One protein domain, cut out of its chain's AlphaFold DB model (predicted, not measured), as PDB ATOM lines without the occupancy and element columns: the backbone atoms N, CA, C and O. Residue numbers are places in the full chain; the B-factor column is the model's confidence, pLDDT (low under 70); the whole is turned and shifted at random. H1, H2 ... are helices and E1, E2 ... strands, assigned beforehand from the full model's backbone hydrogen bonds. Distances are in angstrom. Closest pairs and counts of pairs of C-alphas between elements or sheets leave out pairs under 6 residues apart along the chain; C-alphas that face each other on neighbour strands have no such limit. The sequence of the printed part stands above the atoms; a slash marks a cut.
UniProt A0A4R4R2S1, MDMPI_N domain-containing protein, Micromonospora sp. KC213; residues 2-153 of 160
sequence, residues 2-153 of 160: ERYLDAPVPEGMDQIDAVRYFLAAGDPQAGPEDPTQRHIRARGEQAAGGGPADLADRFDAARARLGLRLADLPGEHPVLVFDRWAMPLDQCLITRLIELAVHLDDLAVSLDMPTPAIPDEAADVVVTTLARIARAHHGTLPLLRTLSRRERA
ATOM      1  N   GLU A   2     215.283 364.957 220.415       90.12
ATOM      2  CA  GLU A   2     215.337 363.615 219.793       90.12
ATOM      3  C   GLU A   2     214.094 363.318 218.939       90.12
ATOM      4  O   GLU A   2     214.217 363.132 217.737       90.12
ATOM      5  N   ARG A   3     212.892 363.497 219.504       91.88
ATOM      6  CA  ARG A   3     211.630 363.340 218.759       91.88
ATOM      7  C   ARG A   3     211.510 364.165 217.465       91.88
ATOM      8  O   ARG A   3     210.789 363.751 216.579       91.88
ATOM      9  N   TYR A   4     212.141 365.340 217.384       94.06
ATOM     10  CA  TYR A   4     212.075 366.207 216.198       94.06
ATOM     11  C   TYR A   4     213.075 365.770 215.129       94.06
ATOM     12  O   TYR A   4     212.801 365.922 213.946       94.06
ATOM     13  N   LEU A   5     214.222 365.230 215.558       93.94
ATOM     14  CA  LEU A   5     215.210 364.610 214.674       93.94
ATOM     15  C   LEU A   5     214.692 363.286 214.099       93.94
ATOM     16  O   LEU A   5     215.049 362.915 212.990       93.94
ATOM     17  N   ASP A   6     213.881 362.561 214.873       94.50
ATOM     18  CA  ASP A   6     213.356 361.248 214.488       94.50
ATOM     19  C   ASP A   6     212.069 361.348 213.649       94.50
ATOM     20  O   ASP A   6     211.655 360.370 213.024       94.50
ATOM     21  N   ALA A   7     211.413 362.511 213.648       94.69
ATOM     22  CA  ALA A   7     210.176 362.727 212.914       94.69
ATOM     23  C   ALA A   7     210.450 362.890 211.406       94.69
ATOM     24  O   ALA A   7     211.305 363.694 211.024       94.69
ATOM     25  N   PRO A   8     209.715 362.182 210.528       95.00
ATOM     26  CA  PRO A   8     209.865 362.357 209.090       95.00
ATOM     27  C   PRO A   8     209.366 363.743 208.674       95.00
ATOM     28  O   PRO A   8     208.241 364.124 208.996       95.00
ATOM     29  N   VAL A   9     210.181 364.482 207.922       95.81
ATOM     30  CA  VAL A   9     209.786 365.773 207.346       95.81
ATOM     31  C   VAL A   9     209.096 365.527 206.000       95.81
ATOM     32  O   VAL A   9     209.727 364.955 205.110       95.81
ATOM     33  N   PRO A  10     207.824 365.930 205.815       94.62
ATOM     34  CA  PRO A  10     207.152 365.792 204.526       94.62
ATOM     35  C   PRO A  10     207.878 366.556 203.412       94.62
ATOM     36  O   PRO A  10     208.317 367.692 203.608       94.62
ATOM     37  N   GLU A  11     207.972 365.948 202.228       92.81
ATOM     38  CA  GLU A  11     208.573 366.592 201.058       92.81
ATOM     39  C   GLU A  11     207.828 367.880 200.679       92.81
ATOM     40  O   GLU A  11     206.600 367.951 200.728       92.81
ATOM     41  N   GLY A  12     208.583 368.907 200.282       90.75
ATOM     42  CA  GLY A  12     208.029 370.180 199.814       90.75
ATOM     43  C   GLY A  12     207.448 371.083 200.907       90.75
ATOM     44  O   GLY A  12     206.855 372.105 200.572       90.75
ATOM     45  N   MET A  13     207.602 370.745 202.192       94.62
ATOM     46  CA  MET A  13     207.199 371.636 203.280       94.62
ATOM     47  C   MET A  13     208.130 372.853 203.357       94.62
ATOM     48  O   MET A  13     209.349 372.706 203.472       94.62
ATOM     49  N   ASP A  14     207.545 374.052 203.335       95.00
ATOM     50  CA  ASP A  14     208.289 375.295 203.532       95.00
ATOM     51  C   ASP A  14     208.950 375.308 204.912       95.00
ATOM     52  O   ASP A  14     208.312 375.045 205.937       95.00
ATOM     53  N   GLN A  15     210.239 375.643 204.933       96.31
ATOM     54  CA  GLN A  15     211.000 375.730 206.169       96.31
ATOM     55  C   GLN A  15     210.957 377.141 206.754       96.31
ATOM     56  O   GLN A  15     211.050 378.134 206.027       96.31
ATOM     57  N   ILE A  16     210.853 377.232 208.080       97.75
ATOM     58  CA  ILE A  16     210.846 378.505 208.807       97.75
ATOM     59  C   ILE A  16     212.095 378.670 209.676       97.75
ATOM     60  O   ILE A  16     212.653 377.700 210.188       97.75
ATOM     61  N   ASP A  17     212.522 379.921 209.853       98.12
ATOM     62  CA  ASP A  17     213.630 380.270 210.744       98.12
ATOM     63  C   ASP A  17     213.179 380.368 212.213       98.12
ATOM     64  O   ASP A  17     211.983 380.333 212.531       98.12
ATOM     65  N   ALA A  18     214.138 380.494 213.133       97.81
ATOM     66  CA  ALA A  18     213.848 380.552 214.567       97.81
ATOM     67  C   ALA A  18     212.941 381.737 214.946       97.81
ATOM     68  O   ALA A  18     212.084 381.617 215.821       97.81
ATOM     69  N   VAL A  19     213.091 382.880 214.267       97.62
ATOM     70  CA  VAL A  19     212.270 384.072 214.521       97.62
ATOM     71  C   VAL A  19     210.828 383.814 214.098       97.62
ATOM     72  O   VAL A  19     209.908 384.047 214.877       97.62
ATOM     73  N   ARG A  20     210.612 383.292 212.886       97.00
ATOM     74  CA  ARG A  20     209.285 382.924 212.383       97.00
ATOM     75  C   ARG A  20     208.610 381.872 213.252       97.00
ATOM     76  O   ARG A  20     207.401 381.971 213.439       97.00
ATOM     77  N   TYR A  21     209.367 380.919 213.796       96.19
ATOM     78  CA  TYR A  21     208.849 379.948 214.759       96.19
ATOM     79  C   TYR A  21     208.229 380.648 215.977       96.19
ATOM     80  O   TYR A  21     207.052 380.428 216.251       96.19
ATOM     81  N   PHE A  22     208.953 381.547 216.656       94.31
ATOM     82  CA  PHE A  22     208.416 382.229 217.844       94.31
ATOM     83  C   PHE A  22     207.265 383.185 217.518       94.31
ATOM     84  O   PHE A  22     206.303 383.247 218.275       94.31
ATOM     85  N   LEU A  23     207.295 383.839 216.353       93.44
ATOM     86  CA  LEU A  23     206.171 384.660 215.884       93.44
ATOM     87  C   LEU A  23     204.899 383.845 215.593       93.44
ATOM     88  O   LEU A  23     203.810 384.412 215.567       93.44
ATOM     89  N   ALA A  24     205.027 382.543 215.319       91.06
ATOM     90  CA  ALA A  24     203.911 381.657 214.984       91.06
ATOM     91  C   ALA A  24     203.465 380.750 216.146       91.06
ATOM     92  O   ALA A  24     202.380 380.167 216.074       91.06
ATOM     93  N   ALA A  25     204.304 380.577 217.172       81.44
ATOM     94  CA  ALA A  25     204.109 379.591 218.233       81.44
ATOM     95  C   ALA A  25     203.062 379.995 219.283       81.44
ATOM     96  O   ALA A  25     202.495 379.110 219.923       81.44
ATOM     97  N   GLY A  26     202.755 381.285 219.440       75.12
ATOM     98  CA  GLY A  26     201.749 381.737 220.398       75.12
ATOM     99  C   GLY A  26     201.570 383.249 220.429       75.12
ATOM    100  O   GLY A  26     202.304 383.987 219.776       75.12
ATOM    101  N   ASP A  27     200.566 383.690 221.184       79.25
ATOM    102  CA  ASP A  27     200.379 385.101 221.506       79.25
ATOM    103  C   ASP A  27     201.300 385.471 222.684       79.25
ATOM    104  O   ASP A  27     201.130 384.895 223.763       79.25
ATOM    105  N   PRO A  28     202.251 386.411 222.517       73.69
ATOM    106  CA  PRO A  28     203.095 386.895 223.614       73.69
ATOM    107  C   PRO A  28     202.279 387.460 224.795       73.69
ATOM    108  O   PRO A  28     202.696 387.441 225.946       73.69
ATOM    109  N   GLN A  29     201.050 387.918 224.550       77.62
ATOM    110  CA  GLN A  29     200.181 388.466 225.595       77.62
ATOM    111  C   GLN A  29     199.273 387.414 226.254       77.62
ATOM    112  O   GLN A  29     198.430 387.761 227.088       77.62
ATOM    113  N   ALA A  30     199.418 386.131 225.905       83.56
ATOM    114  CA  ALA A  30     198.617 385.064 226.491       83.56
ATOM    115  C   ALA A  30     198.907 384.920 227.993       83.56
ATOM    116  O   ALA A  30     200.000 384.534 228.408       83.56
ATOM    117  N   GLY A  31     197.897 385.192 228.820       86.12
ATOM    118  CA  GLY A  31     198.002 385.029 230.266       86.12
ATOM    119  C   GLY A  31     198.055 383.556 230.712       86.12
ATOM    120  O   GLY A  31     197.747 382.652 229.935       86.12
ATOM    121  N   PRO A  32     198.346 383.285 231.999       85.81
ATOM    122  CA  PRO A  32     198.474 381.921 232.539       85.81
ATOM    123  C   PRO A  32     197.216 381.046 232.414       85.81
ATOM    124  O   PRO A  32     197.296 379.819 232.482       85.81
ATOM    125  N   GLU A  33     196.052 381.680 232.251       92.88
ATOM    126  CA  GLU A  33     194.758 381.019 232.071       92.88
ATOM    127  C   GLU A  33     194.389 380.782 230.601       92.88
ATOM    128  O   GLU A  33     193.314 380.247 230.309       92.88
ATOM    129  N   ASP A  34     195.265 381.129 229.659       92.94
ATOM    130  CA  ASP A  34     195.107 380.703 228.275       92.94
ATOM    131  C   ASP A  34     195.111 379.158 228.191       92.94
ATOM    132  O   ASP A  34     195.923 378.497 228.855       92.94
ATOM    133  N   PRO A  35     194.210 378.530 227.405       91.44
ATOM    134  CA  PRO A  35     194.154 377.075 227.283       91.44
ATOM    135  C   PRO A  35     195.483 376.428 226.874       91.44
ATOM    136  O   PRO A  35     195.797 375.338 227.359       91.44
ATOM    137  N   THR A  36     196.267 377.096 226.026       87.75
ATOM    138  CA  THR A  36     197.586 376.628 225.587       87.75
ATOM    139  C   THR A  36     198.562 376.637 226.753       87.75
ATOM    140  O   THR A  36     199.210 375.622 227.011       87.75
ATOM    141  N   GLN A  37     198.608 377.733 227.515       88.25
ATOM    142  CA  GLN A  37     199.492 377.860 228.679       88.25
ATOM    143  C   GLN A  37     199.153 376.833 229.765       88.25
ATOM    144  O   GLN A  37     200.044 376.166 230.299       88.25
ATOM    145  N   ARG A  38     197.861 376.598 230.028       93.06
ATOM    146  CA  ARG A  38     197.429 375.525 230.940       93.06
ATOM    147  C   ARG A  38     197.849 374.139 230.455       93.06
ATOM    148  O   ARG A  38     198.261 373.316 231.269       93.06
ATOM    149  N   HIS A  39     197.744 373.870 229.153       90.88
ATOM    150  CA  HIS A  39     198.162 372.588 228.586       90.88
ATOM    151  C   HIS A  39     199.678 372.375 228.703       90.88
ATOM    152  O   HIS A  39     200.112 371.288 229.088       90.88
ATOM    153  N   ILE A  40     200.479 373.411 228.426       89.25
ATOM    154  CA  ILE A  40     201.939 373.382 228.594       89.25
ATOM    155  C   ILE A  40     202.295 373.093 230.056       89.25
ATOM    156  O   ILE A  40     203.075 372.175 230.315       89.25
ATOM    157  N   ARG A  41     201.665 373.798 231.006       91.25
ATOM    158  CA  ARG A  41     201.867 373.578 232.447       91.25
ATOM    159  C   ARG A  41     201.540 372.144 232.860       91.25
ATOM    160  O   ARG A  41     202.393 371.474 233.435       91.25
ATOM    161  N   ALA A  42     200.360 371.640 232.499       94.44
ATOM    162  CA  ALA A  42     199.939 370.278 232.838       94.44
ATOM    163  C   ALA A  42     200.897 369.211 232.277       94.44
ATOM    164  O   ALA A  42     201.229 368.235 232.951       94.44
ATOM    165  N   ARG A  43     201.395 369.406 231.050       91.94
ATOM    166  CA  ARG A  43     202.402 368.521 230.452       91.94
ATOM    167  C   ARG A  43     203.735 368.587 231.202       91.94
ATOM    168  O   ARG A  43     204.381 367.553 231.364       91.94
ATOM    169  N   GLY A  44     204.150 369.779 231.632       90.44
ATOM    170  CA  GLY A  44     205.340 369.979 232.458       90.44
ATOM    171  C   GLY A  44     205.241 369.238 233.791       90.44
ATOM    172  O   GLY A  44     206.136 368.466 234.124       90.44
ATOM    173  N   GLU A  45     204.118 369.384 234.496       91.69
ATOM    174  CA  GLU A  45     203.832 368.684 235.757       91.69
ATOM    175  C   GLU A  45     203.869 367.161 235.579       91.69
ATOM    176  O   GLU A  45     204.533 366.459 236.342       91.69
ATOM    177  N   GLN A  46     203.233 366.642 234.525       91.75
ATOM    178  CA  GLN A  46     203.281 365.216 234.204       91.75
ATOM    179  C   GLN A  46     204.718 364.744 233.935       91.75
ATOM    180  O   GLN A  46     205.132 363.696 234.432       91.75
ATOM    181  N   ALA A  47     205.491 365.510 233.160       87.81
ATOM    182  CA  ALA A  47     206.879 365.185 232.842       87.81
ATOM    183  C   ALA A  47     207.805 365.250 234.067       87.81
ATOM    184  O   ALA A  47     208.842 364.585 234.073       87.81
ATOM    185  N   ALA A  48     207.442 366.020 235.093       87.94
ATOM    186  CA  ALA A  48     208.153 366.118 236.363       87.94
ATOM    187  C   ALA A  48     207.680 365.092 237.414       87.94
ATOM    188  O   ALA A  48     208.230 365.056 238.513       87.94
ATOM    189  N   GLY A  49     206.703 364.231 237.095       91.88
ATOM    190  CA  GLY A  49     206.091 363.298 238.051       91.88
ATOM    191  C   GLY A  49     207.051 362.286 238.697       91.88
ATOM    192  O   GLY A  49     206.760 361.784 239.778       91.88
ATOM    193  N   GLY A  50     208.205 362.014 238.075       92.88
ATOM    194  CA  GLY A  50     209.281 361.185 238.643       92.88
ATOM    195  C   GLY A  50     210.150 361.894 239.693       92.88
ATOM    196  O   GLY A  50     210.987 361.259 240.330       92.88
ATOM    197  N   GLY A  51     209.949 363.199 239.899       95.12
ATOM    198  CA  GLY A  51     210.741 364.029 240.802       95.12
ATOM    199  C   GLY A  51     212.020 364.600 240.168       95.12
ATOM    200  O   GLY A  51     212.358 364.293 239.022       95.12
ATOM    201  N   PRO A  52     212.749 365.456 240.908       93.00
ATOM    202  CA  PRO A  52     213.890 366.203 240.374       93.00
ATOM    203  C   PRO A  52     215.086 365.319 239.994       93.00
ATOM    204  O   PRO A  52     215.749 365.610 239.005       93.00
ATOM    205  N   ALA A  53     215.345 364.234 240.736       95.62
ATOM    206  CA  ALA A  53     216.445 363.313 240.433       95.62
ATOM    207  C   ALA A  53     216.213 362.567 239.107       95.62
ATOM    208  O   ALA A  53     217.069 362.595 238.232       95.62
ATOM    209  N   ASP A  54     215.016 362.003 238.916       95.75
ATOM    210  CA  ASP A  54     214.630 361.361 237.654       95.75
ATOM    211  C   ASP A  54     214.689 362.341 236.471       95.75
ATOM    212  O   ASP A  54     215.153 361.994 235.383       95.75
ATOM    213  N   LEU A  55     214.247 363.588 236.671       92.94
ATOM    214  CA  LEU A  55     214.335 364.613 235.636       92.94
ATOM    215  C   LEU A  55     215.791 364.923 235.260       92.94
ATOM    216  O   LEU A  55     216.092 365.007 234.067       92.94
ATOM    217  N   ALA A  56     216.676 365.073 236.247       93.50
ATOM    218  CA  ALA A  56     218.099 365.319 236.025       93.50
ATOM    219  C   ALA A  56     218.761 364.154 235.273       93.50
ATOM    220  O   ALA A  56     219.400 364.379 234.245       93.50
ATOM    221  N   ASP A  57     218.508 362.913 235.697       96.12
ATOM    222  CA  ASP A  57     219.034 361.712 235.042       96.12
ATOM    223  C   ASP A  57     218.566 361.613 233.580       96.12
ATOM    224  O   ASP A  57     219.356 361.349 232.666       96.12
ATOM    225  N   ARG A  58     217.278 361.879 233.318       94.56
ATOM    226  CA  ARG A  58     216.735 361.901 231.950       94.56
ATOM    227  C   ARG A  58     217.330 363.022 231.108       94.56
ATOM    228  O   ARG A  58     217.572 362.805 229.916       94.56
ATOM    229  N   PHE A  59     217.547 364.197 231.694       92.62
ATOM    230  CA  PHE A  59     218.180 365.323 231.015       92.62
ATOM    231  C   PHE A  59     219.621 364.986 230.621       92.62
ATOM    232  O   PHE A  59     219.979 365.145 229.453       92.62
ATOM    233  N   ASP A  60     220.421 364.446 231.542       96.12
ATOM    234  CA  ASP A  60     221.804 364.054 231.262       96.12
ATOM    235  C   ASP A  60     221.890 362.942 230.218       96.12
ATOM    236  O   ASP A  60     222.699 363.020 229.285       96.12
ATOM    237  N   ALA A  61     221.005 361.947 230.297       96.44
ATOM    238  CA  ALA A  61     220.934 360.891 229.297       96.44
ATOM    239  C   ALA A  61     220.569 361.443 227.905       96.44
ATOM    240  O   ALA A  61     221.169 361.044 226.903       96.44
ATOM    241  N   ALA A  62     219.612 362.374 227.821       95.12
ATOM    242  CA  ALA A  62     219.245 363.026 226.563       95.12
ATOM    243  C   ALA A  62     220.385 363.894 226.014       95.12
ATOM    244  O   ALA A  62     220.674 363.835 224.819       95.12
ATOM    245  N   ARG A  63     221.072 364.651 226.875       95.38
ATOM    246  CA  ARG A  63     222.234 365.470 226.509       95.38
ATOM    247  C   ARG A  63     223.363 364.617 225.939       95.38
ATOM    248  O   ARG A  63     223.909 364.968 224.898       95.38
ATOM    249  N   ALA A  64     223.681 363.487 226.572       96.31
ATOM    250  CA  ALA A  64     224.710 362.569 226.090       96.31
ATOM    251  C   ALA A  64     224.369 361.999 224.702       96.31
ATOM    252  O   ALA A  64     225.208 362.023 223.801       96.31
ATOM    253  N   ARG A  65     223.124 361.543 224.494       95.62
ATOM    254  CA  ARG A  65     222.675 361.025 223.188       95.62
ATOM    255  C   ARG A  65     222.668 362.104 222.106       95.62
ATOM    256  O   ARG A  65     223.153 361.868 221.003       95.62
ATOM    257  N   LEU A  66     222.141 363.288 222.416       95.69
ATOM    258  CA  LEU A  66     222.087 364.407 221.474       95.69
ATOM    259  C   LEU A  66     223.478 364.926 221.116       95.69
ATOM    260  O   LEU A  66     223.700 365.241 219.954       95.69
ATOM    261  N   GLY A  67     224.411 364.974 222.070       94.62
ATOM    262  CA  GLY A  67     225.785 365.410 221.815       94.62
ATOM    263  C   GLY A  67     226.479 364.575 220.738       94.62
ATOM    264  O   GLY A  67     227.136 365.132 219.867       94.62
ATOM    265  N   LEU A  68     226.266 363.255 220.747       93.94
ATOM    266  CA  LEU A  68     226.780 362.365 219.705       93.94
ATOM    267  C   LEU A  68     226.053 362.575 218.371       93.94
ATOM    268  O   LEU A  68     226.688 362.732 217.339       93.94
ATOM    269  N   ARG A  69     224.716 362.612 218.391       94.69
ATOM    270  CA  ARG A  69     223.904 362.696 217.166       94.69
ATOM    271  C   ARG A  69     224.075 364.010 216.408       94.69
ATOM    272  O   ARG A  69     224.068 364.008 215.184       94.69
ATOM    273  N   LEU A  70     224.157 365.129 217.125       95.06
ATOM    274  CA  LEU A  70     224.233 366.456 216.513       95.06
ATOM    275  C   LEU A  70     225.599 366.726 215.874       95.06
ATOM    276  O   LEU A  70     225.666 367.528 214.953       95.06
ATOM    277  N   ALA A  71     226.664 366.058 216.332       93.19
ATOM    278  CA  ALA A  71     228.009 366.242 215.790       93.19
ATOM    279  C   ALA A  71     228.122 365.833 214.308       93.19
ATOM    280  O   ALA A  71     228.927 366.409 213.580       93.19
ATOM    281  N   ASP A  72     227.297 364.879 213.866       92.50
ATOM    282  CA  ASP A  72     227.351 364.310 212.515       92.50
ATOM    283  C   ASP A  72     226.317 364.915 211.548       92.50
ATOM    284  O   ASP A  72     226.282 364.552 210.369       92.50
ATOM    285  N   LEU A  73     225.446 365.816 212.018       95.75
ATOM    286  CA  LEU A  73     224.364 366.377 211.208       95.75
ATOM    287  C   LEU A  73     224.713 367.787 210.706       95.75
ATOM    288  O   LEU A  73     225.131 368.632 211.499       95.75
ATOM    289  N   PRO A  74     224.500 368.085 209.409       96.88
ATOM    290  CA  PRO A  74     224.672 369.436 208.890       96.88
ATOM    291  C   PRO A  74     223.598 370.374 209.454       96.88
ATOM    292  O   PRO A  74     222.477 369.950 209.748       96.88
ATOM    293  N   GLY A  75     223.918 371.665 209.564       96.38
ATOM    294  CA  GLY A  75     222.993 372.678 210.088       96.38
ATOM    295  C   GLY A  75     221.712 372.811 209.260       96.38
ATOM    296  O   GLY A  75     220.654 373.110 209.800       96.38
ATOM    297  N   GLU A  76     221.775 372.508 207.967       96.81
ATOM    298  CA  GLU A  76     220.651 372.556 207.033       96.81
ATOM    299  C   GLU A  76     219.759 371.306 207.094       96.81
ATOM    300  O   GLU A  76     218.753 371.237 206.385       96.81
ATOM    301  N   HIS A  77     220.115 370.303 207.907       96.62
ATOM    302  CA  HIS A  77     219.323 369.085 208.043       96.62
ATOM    303  C   HIS A  77     217.882 369.433 208.454       96.62
ATOM    304  O   HIS A  77     217.691 370.085 209.482       96.62
ATOM    305  N   PRO A  78     216.858 369.026 207.687       96.88
ATOM    306  CA  PRO A  78     215.487 369.400 207.989       96.88
ATOM    307  C   PRO A  78     214.978 368.636 209.214       96.88
ATOM    308  O   PRO A  78     215.150 367.423 209.315       96.88
ATOM    309  N   VAL A  79     214.295 369.334 210.119       97.38
ATOM    310  CA  VAL A  79     213.648 368.749 211.301       97.38
ATOM    311  C   VAL A  79     212.187 369.173 211.391       97.38
ATOM    312  O   VAL A  79     211.842 370.310 211.060       97.38
ATOM    313  N   LEU A  80     211.326 368.268 211.866       97.50
ATOM    314  CA  LEU A  80     209.903 368.545 212.062       97.50
ATOM    315  C   LEU A  80     209.617 368.824 213.540       97.50
ATOM    316  O   LEU A  80     209.699 367.951 214.406       97.50
ATOM    317  N   VAL A  81     209.266 370.070 213.837       95.25
ATOM    318  CA  VAL A  81     209.007 370.551 215.192       95.25
ATOM    319  C   VAL A  81     207.502 370.539 215.464       95.25
ATOM    320  O   VAL A  81     206.719 371.148 214.733       95.25
ATOM    321  N   PHE A  82     207.105 369.835 216.533       90.94
ATOM    322  CA  PHE A  82     205.705 369.649 216.959       90.94
ATOM    323  C   PHE A  82     204.769 369.136 215.851       90.94
ATOM    324  O   PHE A  82     203.601 369.515 215.819       90.94
ATOM    325  N   ASP A  83     205.289 368.320 214.929       92.25
ATOM    326  CA  ASP A  83     204.547 367.791 213.776       92.25
ATOM    327  C   ASP A  83     203.905 368.884 212.896       92.25
ATOM    328  O   ASP A  83     202.938 368.638 212.176       92.25
ATOM    329  N   ARG A  84     204.428 370.116 212.972       93.12
ATOM    330  CA  ARG A  84     203.789 371.313 212.408       93.12
ATOM    331  C   ARG A  84     204.728 372.191 211.598       93.12
ATOM    332  O   ARG A  84     204.308 372.733 210.580       93.12
ATOM    333  N   TRP A  85     205.959 372.380 212.061       96.00
ATOM    334  CA  TRP A  85     206.903 373.307 211.445       96.00
ATOM    335  C   TRP A  85     208.148 372.568 210.977       96.00
ATOM    336  O   TRP A  85     208.857 371.988 211.800       96.00
ATOM    337  N   ALA A  86     208.430 372.614 209.676       97.50
ATOM    338  CA  ALA A  86     209.737 372.234 209.163       97.50
ATOM    339  C   ALA A  86     210.729 373.376 209.412       97.50
ATOM    340  O   ALA A  86     210.422 374.548 209.186       97.50
ATOM    341  N   MET A  87     211.918 373.039 209.895       98.06
ATOM    342  CA  MET A  87     212.992 373.995 210.158       98.06
ATOM    343  C   MET A  87     214.330 373.370 209.763       98.06
ATOM    344  O   MET A  87     214.473 372.156 209.915       98.06
ATOM    345  N   PRO A  88     215.328 374.158 209.336       97.94
ATOM    346  CA  PRO A  88     216.696 373.673 209.324       97.94
ATOM    347  C   PRO A  88     217.163 373.421 210.772       97.94
ATOM    348  O   PRO A  88     216.698 374.073 211.718       97.94
ATOM    349  N   LEU A  89     218.053 372.448 210.968       97.81
ATOM    350  CA  LEU A  89     218.529 372.022 212.283       97.81
ATOM    351  C   LEU A  89     219.155 373.174 213.075       97.81
ATOM    352  O   LEU A  89     218.863 373.309 214.261       97.81
ATOM    353  N   ASP A  90     219.961 374.029 212.447       97.75
ATOM    354  CA  ASP A  90     220.577 375.189 213.099       97.75
ATOM    355  C   ASP A  90     219.518 376.146 213.682       97.75
ATOM    356  O   ASP A  90     219.593 376.535 214.849       97.75
ATOM    357  N   GLN A  91     218.458 376.438 212.925       98.25
ATOM    358  CA  GLN A  91     217.334 377.259 213.365       98.25
ATOM    359  C   GLN A  91     216.558 376.576 214.486       98.25
ATOM    360  O   GLN A  91     216.177 377.227 215.462       98.25
ATOM    361  N   CYS A  92     216.354 375.261 214.401       97.69
ATOM    362  CA  CYS A  92     215.735 374.502 215.482       97.69
ATOM    363  C   CYS A  92     216.568 374.578 216.771       97.69
ATOM    364  O   CYS A  92     216.009 374.814 217.847       97.69
ATOM    365  N   LEU A  93     217.894 374.441 216.678       97.31
ATOM    366  CA  LEU A  93     218.805 374.529 217.821       97.31
ATOM    367  C   LEU A  93     218.797 375.923 218.454       97.31
ATOM    368  O   LEU A  93     218.775 376.008 219.680       97.31
ATOM    369  N   ILE A  94     218.695 376.996 217.662       98.31
ATOM    370  CA  ILE A  94     218.502 378.358 218.189       98.31
ATOM    371  C   ILE A  94     217.241 378.428 219.062       98.31
ATOM    372  O   ILE A  94     217.295 378.983 220.160       98.31
ATOM    373  N   THR A  95     216.122 377.814 218.643       97.12
ATOM    374  CA  THR A  95     214.914 377.787 219.494       97.12
ATOM    375  C   THR A  95     215.173 377.091 220.824       97.12
ATOM    376  O   THR A  95     214.690 377.544 221.853       97.12
ATOM    377  N   ARG A  96     215.960 376.007 220.836       96.06
ATOM    378  CA  ARG A  96     216.269 375.280 222.074       96.06
ATOM    379  C   ARG A  96     217.239 376.030 222.972       96.06
ATOM    380  O   ARG A  96     217.079 375.950 224.183       96.06
ATOM    381  N   LEU A  97     218.212 376.740 222.405       97.06
ATOM    382  CA  LEU A  97     219.115 377.597 223.171       97.06
ATOM    383  C   LEU A  97     218.344 378.704 223.888       97.06
ATOM    384  O   LEU A  97     218.586 378.925 225.067       97.06
ATOM    385  N   ILE A  98     217.385 379.338 223.207       97.44
ATOM    386  CA  ILE A  98     216.510 380.344 223.821       97.44
ATOM    387  C   ILE A  98     215.710 379.738 224.974       97.44
ATOM    388  O   ILE A  98     215.738 380.278 226.073       97.44
ATOM    389  N   GLU A  99     215.049 378.602 224.746       95.06
ATOM    390  CA  GLU A  99     214.236 377.940 225.777       95.06
ATOM    391  C   GLU A  99     215.082 377.545 226.992       95.06
ATOM    392  O   GLU A  99     214.666 377.748 228.126       95.06
ATOM    393  N   LEU A 100     216.292 377.017 226.773       95.31
ATOM    394  CA  LEU A 100     217.211 376.682 227.861       95.31
ATOM    395  C   LEU A 100     217.684 377.928 228.612       95.31
ATOM    396  O   LEU A 100     217.691 377.910 229.834       95.31
ATOM    397  N   ALA A 101     218.072 378.994 227.908       96.81
ATOM    398  CA  ALA A 101     218.572 380.223 228.520       96.81
ATOM    399  C   ALA A 101     217.502 380.940 229.352       96.81
ATOM    400  O   ALA A 101     217.776 381.345 230.478       96.81
ATOM    401  N   VAL A 102     216.285 381.065 228.814       94.44
ATOM    402  CA  VAL A 102     215.158 381.701 229.509       94.44
ATOM    403  C   VAL A 102     214.744 380.863 230.715       94.44
ATOM    404  O   VAL A 102     214.702 381.373 231.829       94.44
ATOM    405  N   HIS A 103     214.541 379.555 230.535       94.19
ATOM    406  CA  HIS A 103     214.073 378.709 231.635       94.19
ATOM    407  C   HIS A 103     215.139 378.409 232.692       94.19
ATOM    408  O   HIS A 103     214.794 378.047 233.817       94.19
ATOM    409  N   LEU A 104     216.424 378.566 232.367       95.81
ATOM    410  CA  LEU A 104     217.500 378.553 233.355       95.81
ATOM    411  C   LEU A 104     217.334 379.700 234.360       95.81
ATOM    412  O   LEU A 104     217.426 379.465 235.565       95.81
ATOM    413  N   ASP A 105     217.078 380.912 233.864       96.50
ATOM    414  CA  ASP A 105     216.831 382.091 234.696       96.50
ATOM    415  C   ASP A 105     215.502 381.969 235.448       96.50
ATOM    416  O   ASP A 105     215.487 382.114 236.669       96.50
ATOM    417  N   ASP A 106     214.418 381.576 234.762       95.00
ATOM    418  CA  ASP A 106     213.104 381.367 235.390       95.00
ATOM    419  C   ASP A 106     213.201 380.418 236.595       95.00
ATOM    420  O   ASP A 106     212.630 380.676 237.659       95.00
ATOM    421  N   LEU A 107     213.933 379.307 236.440       94.00
ATOM    422  CA  LEU A 107     214.121 378.323 237.499       94.00
ATOM    423  C   LEU A 107     214.982 378.870 238.641       94.00
ATOM    424  O   LEU A 107     214.643 378.654 239.805       94.00
ATOM    425  N   ALA A 108     216.080 379.564 238.332       96.81
ATOM    426  CA  ALA A 108     216.955 380.151 239.343       96.81
ATOM    427  C   ALA A 108     216.210 381.199 240.184       96.81
ATOM    428  O   ALA A 108     216.207 381.106 241.412       96.81
ATOM    429  N   VAL A 109     215.488 382.111 239.526       97.38
ATOM    430  CA  VAL A 109     214.626 383.113 240.169       97.38
ATOM    431  C   VAL A 109     213.549 382.447 241.024       97.38
ATOM    432  O   VAL A 109     213.343 382.842 242.170       97.38
ATOM    433  N   SER A 110     212.891 381.403 240.512       95.56
ATOM    434  CA  SER A 110     211.844 380.676 241.252       95.56
ATOM    435  C   SER A 110     212.355 379.989 242.522       95.56
ATOM    436  O   SER A 110     211.575 379.726 243.437       95.56
ATOM    437  N   LEU A 111     213.650 379.679 242.576       95.94
ATOM    438  CA  LEU A 111     214.310 379.035 243.711       95.94
ATOM    439  C   LEU A 111     215.098 380.021 244.588       95.94
ATOM    440  O   LEU A 111     215.751 379.576 245.530       95.94
ATOM    441  N   ASP A 112     215.042 381.326 244.294       97.50
ATOM    442  CA  ASP A 112     215.841 382.371 244.951       97.50
ATOM    443  C   ASP A 112     217.353 382.062 244.927       97.50
ATOM    444  O   ASP A 112     218.078 382.179 245.918       97.50
ATOM    445  N   MET A 113     217.835 381.601 243.770       97.69
ATOM    446  CA  MET A 113     219.230 381.242 243.526       97.69
ATOM    447  C   MET A 113     219.851 382.130 242.443       97.69
ATOM    448  O   MET A 113     219.147 382.613 241.556       97.69
ATOM    449  N   PRO A 114     221.183 382.323 242.452       97.44
ATOM    450  CA  PRO A 114     221.856 383.005 241.355       97.44
ATOM    451  C   PRO A 114     221.731 382.204 240.053       97.44
ATOM    452  O   PRO A 114     221.991 380.998 240.032       97.44
ATOM    453  N   THR A 115     221.392 382.888 238.962       96.19
ATOM    454  CA  THR A 115     221.327 382.292 237.624       96.19
ATOM    455  C   THR A 115     222.712 381.812 237.184       96.19
ATOM    456  O   THR A 115     223.669 382.596 237.206       96.19
ATOM    457  N   PRO A 116     222.862 380.533 236.788       95.62
ATOM    458  CA  PRO A 116     224.125 380.027 236.267       95.62
ATOM    459  C   PRO A 116     224.586 380.786 235.019       95.62
ATOM    460  O   PRO A 116     223.774 381.234 234.210       95.62
ATOM    461  N   ALA A 117     225.903 380.910 234.848       96.06
ATOM    462  CA  ALA A 117     226.476 381.616 233.709       96.06
ATOM    463  C   ALA A 117     226.139 380.920 232.378       96.06
ATOM    464  O   ALA A 117     226.295 379.704 232.239       96.06
ATOM    465  N   ILE A 118     225.726 381.715 231.392       95.56
ATOM    466  CA  ILE A 118     225.511 381.279 230.010       95.56
ATOM    467  C   ILE A 118     226.796 381.585 229.224       95.56
ATOM    468  O   ILE A 118     227.279 382.711 229.324       95.56
ATOM    469  N   PRO A 119     227.359 380.629 228.458       96.69
ATOM    470  CA  PRO A 119     228.532 380.884 227.619       96.69
ATOM    471  C   PRO A 119     228.297 382.028 226.626       96.69
ATOM    472  O   PRO A 119     227.209 382.112 226.051       96.69
ATOM    473  N   ASP A 120     229.313 382.859 226.387       97.38
ATOM    474  CA  ASP A 120     229.203 384.073 225.564       97.38
ATOM    475  C   ASP A 120     228.667 383.775 224.154       97.38
ATOM    476  O   ASP A 120     227.779 384.474 223.668       97.38
ATOM    477  N   GLU A 121     229.099 382.680 223.520       96.50
ATOM    478  CA  GLU A 121     228.630 382.306 222.181       96.50
ATOM    479  C   GLU A 121     227.135 381.956 222.164       96.50
ATOM    480  O   GLU A 121     226.417 382.269 221.212       96.50
ATOM    481  N   ALA A 122     226.643 381.314 223.227       96.44
ATOM    482  CA  ALA A 122     225.222 381.018 223.375       96.44
ATOM    483  C   ALA A 122     224.430 382.291 223.702       96.44
ATOM    484  O   ALA A 122     223.347 382.497 223.150       96.44
ATOM    485  N   ALA A 123     224.981 383.157 224.558       97.25
ATOM    486  CA  ALA A 123     224.379 384.434 224.915       97.25
ATOM    487  C   ALA A 123     224.204 385.333 223.682       97.25
ATOM    488  O   ALA A 123     223.110 385.852 223.466       97.25
ATOM    489  N   ASP A 124     225.217 385.443 222.821       98.25
ATOM    490  CA  ASP A 124     225.156 386.236 221.589       98.25
ATOM    491  C   ASP A 124     224.046 385.757 220.647       98.25
ATOM    492  O   ASP A 124     223.262 386.565 220.131       98.25
ATOM    493  N   VAL A 125     223.928 384.438 220.452       98.31
ATOM    494  CA  VAL A 125     222.874 383.830 219.623       98.31
ATOM    495  C   VAL A 125     221.486 384.102 220.207       98.31
ATOM    496  O   VAL A 125     220.575 384.511 219.475       98.31
ATOM    497  N   VAL A 126     221.318 383.906 221.517       98.25
ATOM    498  CA  VAL A 126     220.043 384.113 222.218       98.25
ATOM    499  C   VAL A 126     219.644 385.588 222.182       98.25
ATOM    500  O   VAL A 126     218.565 385.908 221.683       98.25
ATOM    501  N   VAL A 127     220.515 386.501 222.617       97.81
ATOM    502  CA  VAL A 127     220.242 387.948 222.674       97.81
ATOM    503  C   VAL A 127     219.949 388.508 221.286       97.81
ATOM    504  O   VAL A 127     218.967 389.234 221.108       97.81
ATOM    505  N   THR A 128     220.739 388.134 220.276       98.19
ATOM    506  CA  THR A 128     220.502 388.574 218.893       98.19
ATOM    507  C   THR A 128     219.138 388.108 218.392       98.19
ATOM    508  O   THR A 128     218.404 388.874 217.761       98.19
ATOM    509  N   THR A 129     218.764 386.864 218.678       98.38
ATOM    510  CA  THR A 129     217.491 386.309 218.210       98.38
ATOM    511  C   THR A 129     216.303 386.910 218.961       98.38
ATOM    512  O   THR A 129     215.336 387.311 218.312       98.38
ATOM    513  N   LEU A 130     216.391 387.090 220.282       97.50
ATOM    514  CA  LEU A 130     215.378 387.799 221.076       97.50
ATOM    515  C   LEU A 130     215.184 389.236 220.576       97.50
ATOM    516  O   LEU A 130     214.050 389.677 220.394       97.50
ATOM    517  N   ALA A 131     216.266 389.947 220.246       97.62
ATOM    518  CA  ALA A 131     216.183 391.275 219.644       97.62
ATOM    519  C   ALA A 131     215.489 391.248 218.270       97.62
ATOM    520  O   ALA A 131     214.690 392.134 217.963       97.62
ATOM    521  N   ARG A 132     215.741 390.228 217.436       97.88
ATOM    522  CA  ARG A 132     215.042 390.057 216.146       97.88
ATOM    523  C   ARG A 132     213.546 389.788 216.330       97.88
ATOM    524  O   ARG A 132     212.761 390.341 215.558       97.88
ATOM    525  N   ILE A 133     213.165 388.992 217.329       96.81
ATOM    526  CA  ILE A 133     211.763 388.705 217.671       96.81
ATOM    527  C   ILE A 133     211.080 389.975 218.194       96.81
ATOM    528  O   ILE A 133     210.076 390.409 217.632       96.81
ATOM    529  N   ALA A 134     211.680 390.657 219.173       95.50
ATOM    530  CA  ALA A 134     211.165 391.918 219.706       95.50
ATOM    531  C   ALA A 134     211.024 392.987 218.608       95.50
ATOM    532  O   ALA A 134     210.019 393.691 218.540       95.50
ATOM    533  N   ARG A 135     211.988 393.080 217.682       96.38
ATOM    534  CA  ARG A 135     211.888 393.968 216.512       96.38
ATOM    535  C   ARG A 135     210.703 393.615 215.619       96.38
ATOM    536  O   ARG A 135     210.095 394.518 215.054       96.38
ATOM    537  N   ALA A 136     210.417 392.331 215.433       95.38
ATOM    538  CA  ALA A 136     209.304 391.893 214.604       95.38
ATOM    539  C   ALA A 136     207.943 392.211 215.245       95.38
ATOM    540  O   ALA A 136     207.020 392.565 214.516       95.38
ATOM    541  N   HIS A 137     207.837 392.168 216.577       92.75
ATOM    542  CA  HIS A 137     206.628 392.582 217.298       92.75
ATOM    543  C   HIS A 137     206.461 394.106 217.378       92.75
ATOM    544  O   HIS A 137     205.380 394.625 217.116       92.75
ATOM    545  N   HIS A 138     207.531 394.826 217.720       93.25
ATOM    546  CA  HIS A 138     207.450 396.230 218.152       93.25
ATOM    547  C   HIS A 138     208.025 397.231 217.143       93.25
ATOM    548  O   HIS A 138     207.870 398.441 217.292       93.25
ATOM    549  N   GLY A 139     208.706 396.754 216.102       95.25
ATOM    550  CA  GLY A 139     209.396 397.583 215.119       95.25
ATOM    551  C   GLY A 139     210.797 398.037 215.548       95.25
ATOM    552  O   GLY A 139     211.206 397.973 216.707       95.25
ATOM    553  N   THR A 140     211.568 398.524 214.573       96.25
ATOM    554  CA  THR A 140     212.989 398.875 214.754       96.25
ATOM    555  C   THR A 140     213.211 400.075 215.671       96.25
ATOM    556  O   THR A 140     214.097 400.040 216.519       96.25
ATOM    557  N   LEU A 141     212.443 401.156 215.502       96.00
ATOM    558  CA  LEU A 141     212.680 402.395 216.248       96.00
ATOM    559  C   LEU A 141     212.392 402.250 217.757       96.00
ATOM    560  O   LEU A 141     213.220 402.719 218.541       96.00
ATOM    561  N   PRO A 142     211.292 401.599 218.188       94.69
ATOM    562  CA  PRO A 142     211.062 401.292 219.601       94.69
ATOM    563  C   PRO A 142     212.190 400.463 220.225       94.69
ATOM    564  O   PRO A 142     212.735 400.869 221.250       94.69
ATOM    565  N   LEU A 143     212.632 399.389 219.558       95.81
ATOM    566  CA  LEU A 143     213.744 398.564 220.040       95.81
ATOM    567  C   LEU A 143     215.056 399.357 220.147       95.81
ATOM    568  O   LEU A 143     215.739 399.287 221.167       95.81
ATOM    569  N   LEU A 144     215.394 400.160 219.129       95.75
ATOM    570  CA  LEU A 144     216.581 401.020 219.169       95.75
ATOM    571  C   LEU A 144     216.535 401.999 220.343       95.75
ATOM    572  O   LEU A 144     217.557 402.225 220.986       95.75
ATOM    573  N   ARG A 145     215.373 402.590 220.637       95.56
ATOM    574  CA  ARG A 145     215.215 403.494 221.786       95.56
ATOM    575  C   ARG A 145     215.446 402.757 223.101       95.56
ATOM    576  O   ARG A 145     216.231 403.251 223.904       95.56
ATOM    577  N   THR A 146     214.869 401.568 223.268       94.75
ATOM    578  CA  THR A 146     215.072 400.733 224.462       94.75
ATOM    579  C   THR A 146     216.535 400.371 224.688       94.75
ATOM    580  O   THR A 146     217.022 400.511 225.805       94.75
ATOM    581  N   LEU A 147     217.257 399.967 223.639       94.12
ATOM    582  CA  LEU A 147     218.659 399.545 223.762       94.12
ATOM    583  C   LEU A 147     219.655 400.713 223.866       94.12
ATOM    584  O   LEU A 147     220.761 400.520 224.357       94.12
ATOM    585  N   SER A 148     219.297 401.916 223.396       95.00
ATOM    586  CA  SER A 148     220.229 403.056 223.341       95.00
ATOM    587  C   SER A 148     220.018 404.119 224.416       95.00
ATOM    588  O   SER A 148     221.003 404.682 224.892       95.00
ATOM    589  N   ARG A 149     218.768 404.461 224.767       89.56
ATOM    590  CA  ARG A 149     218.463 405.538 225.724       89.56
ATOM    591  C   ARG A 149     217.175 405.295 226.494       89.56
ATOM    592  O   ARG A 149     216.077 405.457 225.956       89.56
ATOM    593  N   ARG A 150     217.320 405.079 227.802       87.38
ATOM    594  CA  ARG A 150     216.198 404.866 228.721       87.38
ATOM    595  C   ARG A 150     215.169 406.002 228.694       87.38
ATOM    596  O   ARG A 150     213.985 405.710 228.754       87.38
ATOM    597  N   GLU A 151     215.573 407.268 228.526       92.25
ATOM    598  CA  GLU A 151     214.616 408.399 228.518       92.25
ATOM    599  C   GLU A 151     213.637 408.386 227.331       92.25
ATOM    600  O   GLU A 151     212.650 409.117 227.334       92.25
ATOM    601  N   ARG A 152     213.938 407.616 226.278       91.94
ATOM    602  CA  ARG A 152     213.130 407.528 225.050       91.94
ATOM    603  C   ARG A 152     212.505 406.149 224.865       91.94
ATOM    604  O   ARG A 152     211.818 405.945 223.861       91.94
ATOM    605  N   ALA A 153     212.808 405.208 225.756       90.50
ATOM    606  CA  ALA A 153     212.287 403.858 225.696       90.50
ATOM    607  C   ALA A 153     210.766 403.894 225.935       90.50
ATOM    608  O   ALA A 153     210.324 404.602 226.839       90.50
TER     609      ALA A 153
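Overview. This is residues 2 to 153 of the 160 residues of the protein "MDMPI_N domain-containing protein" of Micromonospora sp. KC213 (UniProt A0A4R4R2S1). Helix H5 runs through the middle, with H6 crossing it and short H2 packed on both; H7 packs on H6, and the hairpin E1-E2 sits at the beginning of H5. H3 and H4 make an open, nearly square corner apart from H5, and little H1 lies between H4 and E1. The printed part has 152 residues, with named elements in the order H1, H2, H3, H4, E1, E2, H5, H6, H7: seven helices and two antiparallel strands, mostly helix. It is only just compact, close to loose, with a radius of gyration of the C-alphas of 17.4 A and spans of 48 by 44 by 35 A.

Along the chain. Find C-alpha 2 at (215.337, 363.615, 219.793), where H1, residues 2 to 6, begins. Read on to H2, residues 18 to 25, H3, residues 35 to 47, 18.3 A, and H4, residues 51 to 71, 30.5 A. Then come E1, residues 78 to 81, E2, residues 85 to 88, and H5, residues 89 to 110, 31.0 A. H6, residues 120 to 138, covers 26.0 A; H7, residues 140 to 148, ends at (220.229, 403.056, 223.341).

Arrangement. Look first at C-alphas 4 and 80, the closest of H1 and E1, 5.2 A apart. H3 and H4 are close but not clearly touching, Ala 47 to Leu 55 at 8.0 A between C-alphas, about perpendicular at 83 degrees. In the hairpin E1 and E2, N 79 and O 87 are 2.8 A apart. H6, the hub, touches H2, H5 and H7; its closest C-alphas to H5 are Val 126 and Ile 98, 5.4 A, about perpendicular at 86 degrees. Every O i to N i+4 pair is within hydrogen-bond range except in H4, 16 of 17.

Size, cuts and confidence. C-alphas 11 and 151, the farthest apart, are 50.4 A from each other. The printed part has no cut; H1 to H2 is the long link, and no printed residue is under 70 in pLDDT.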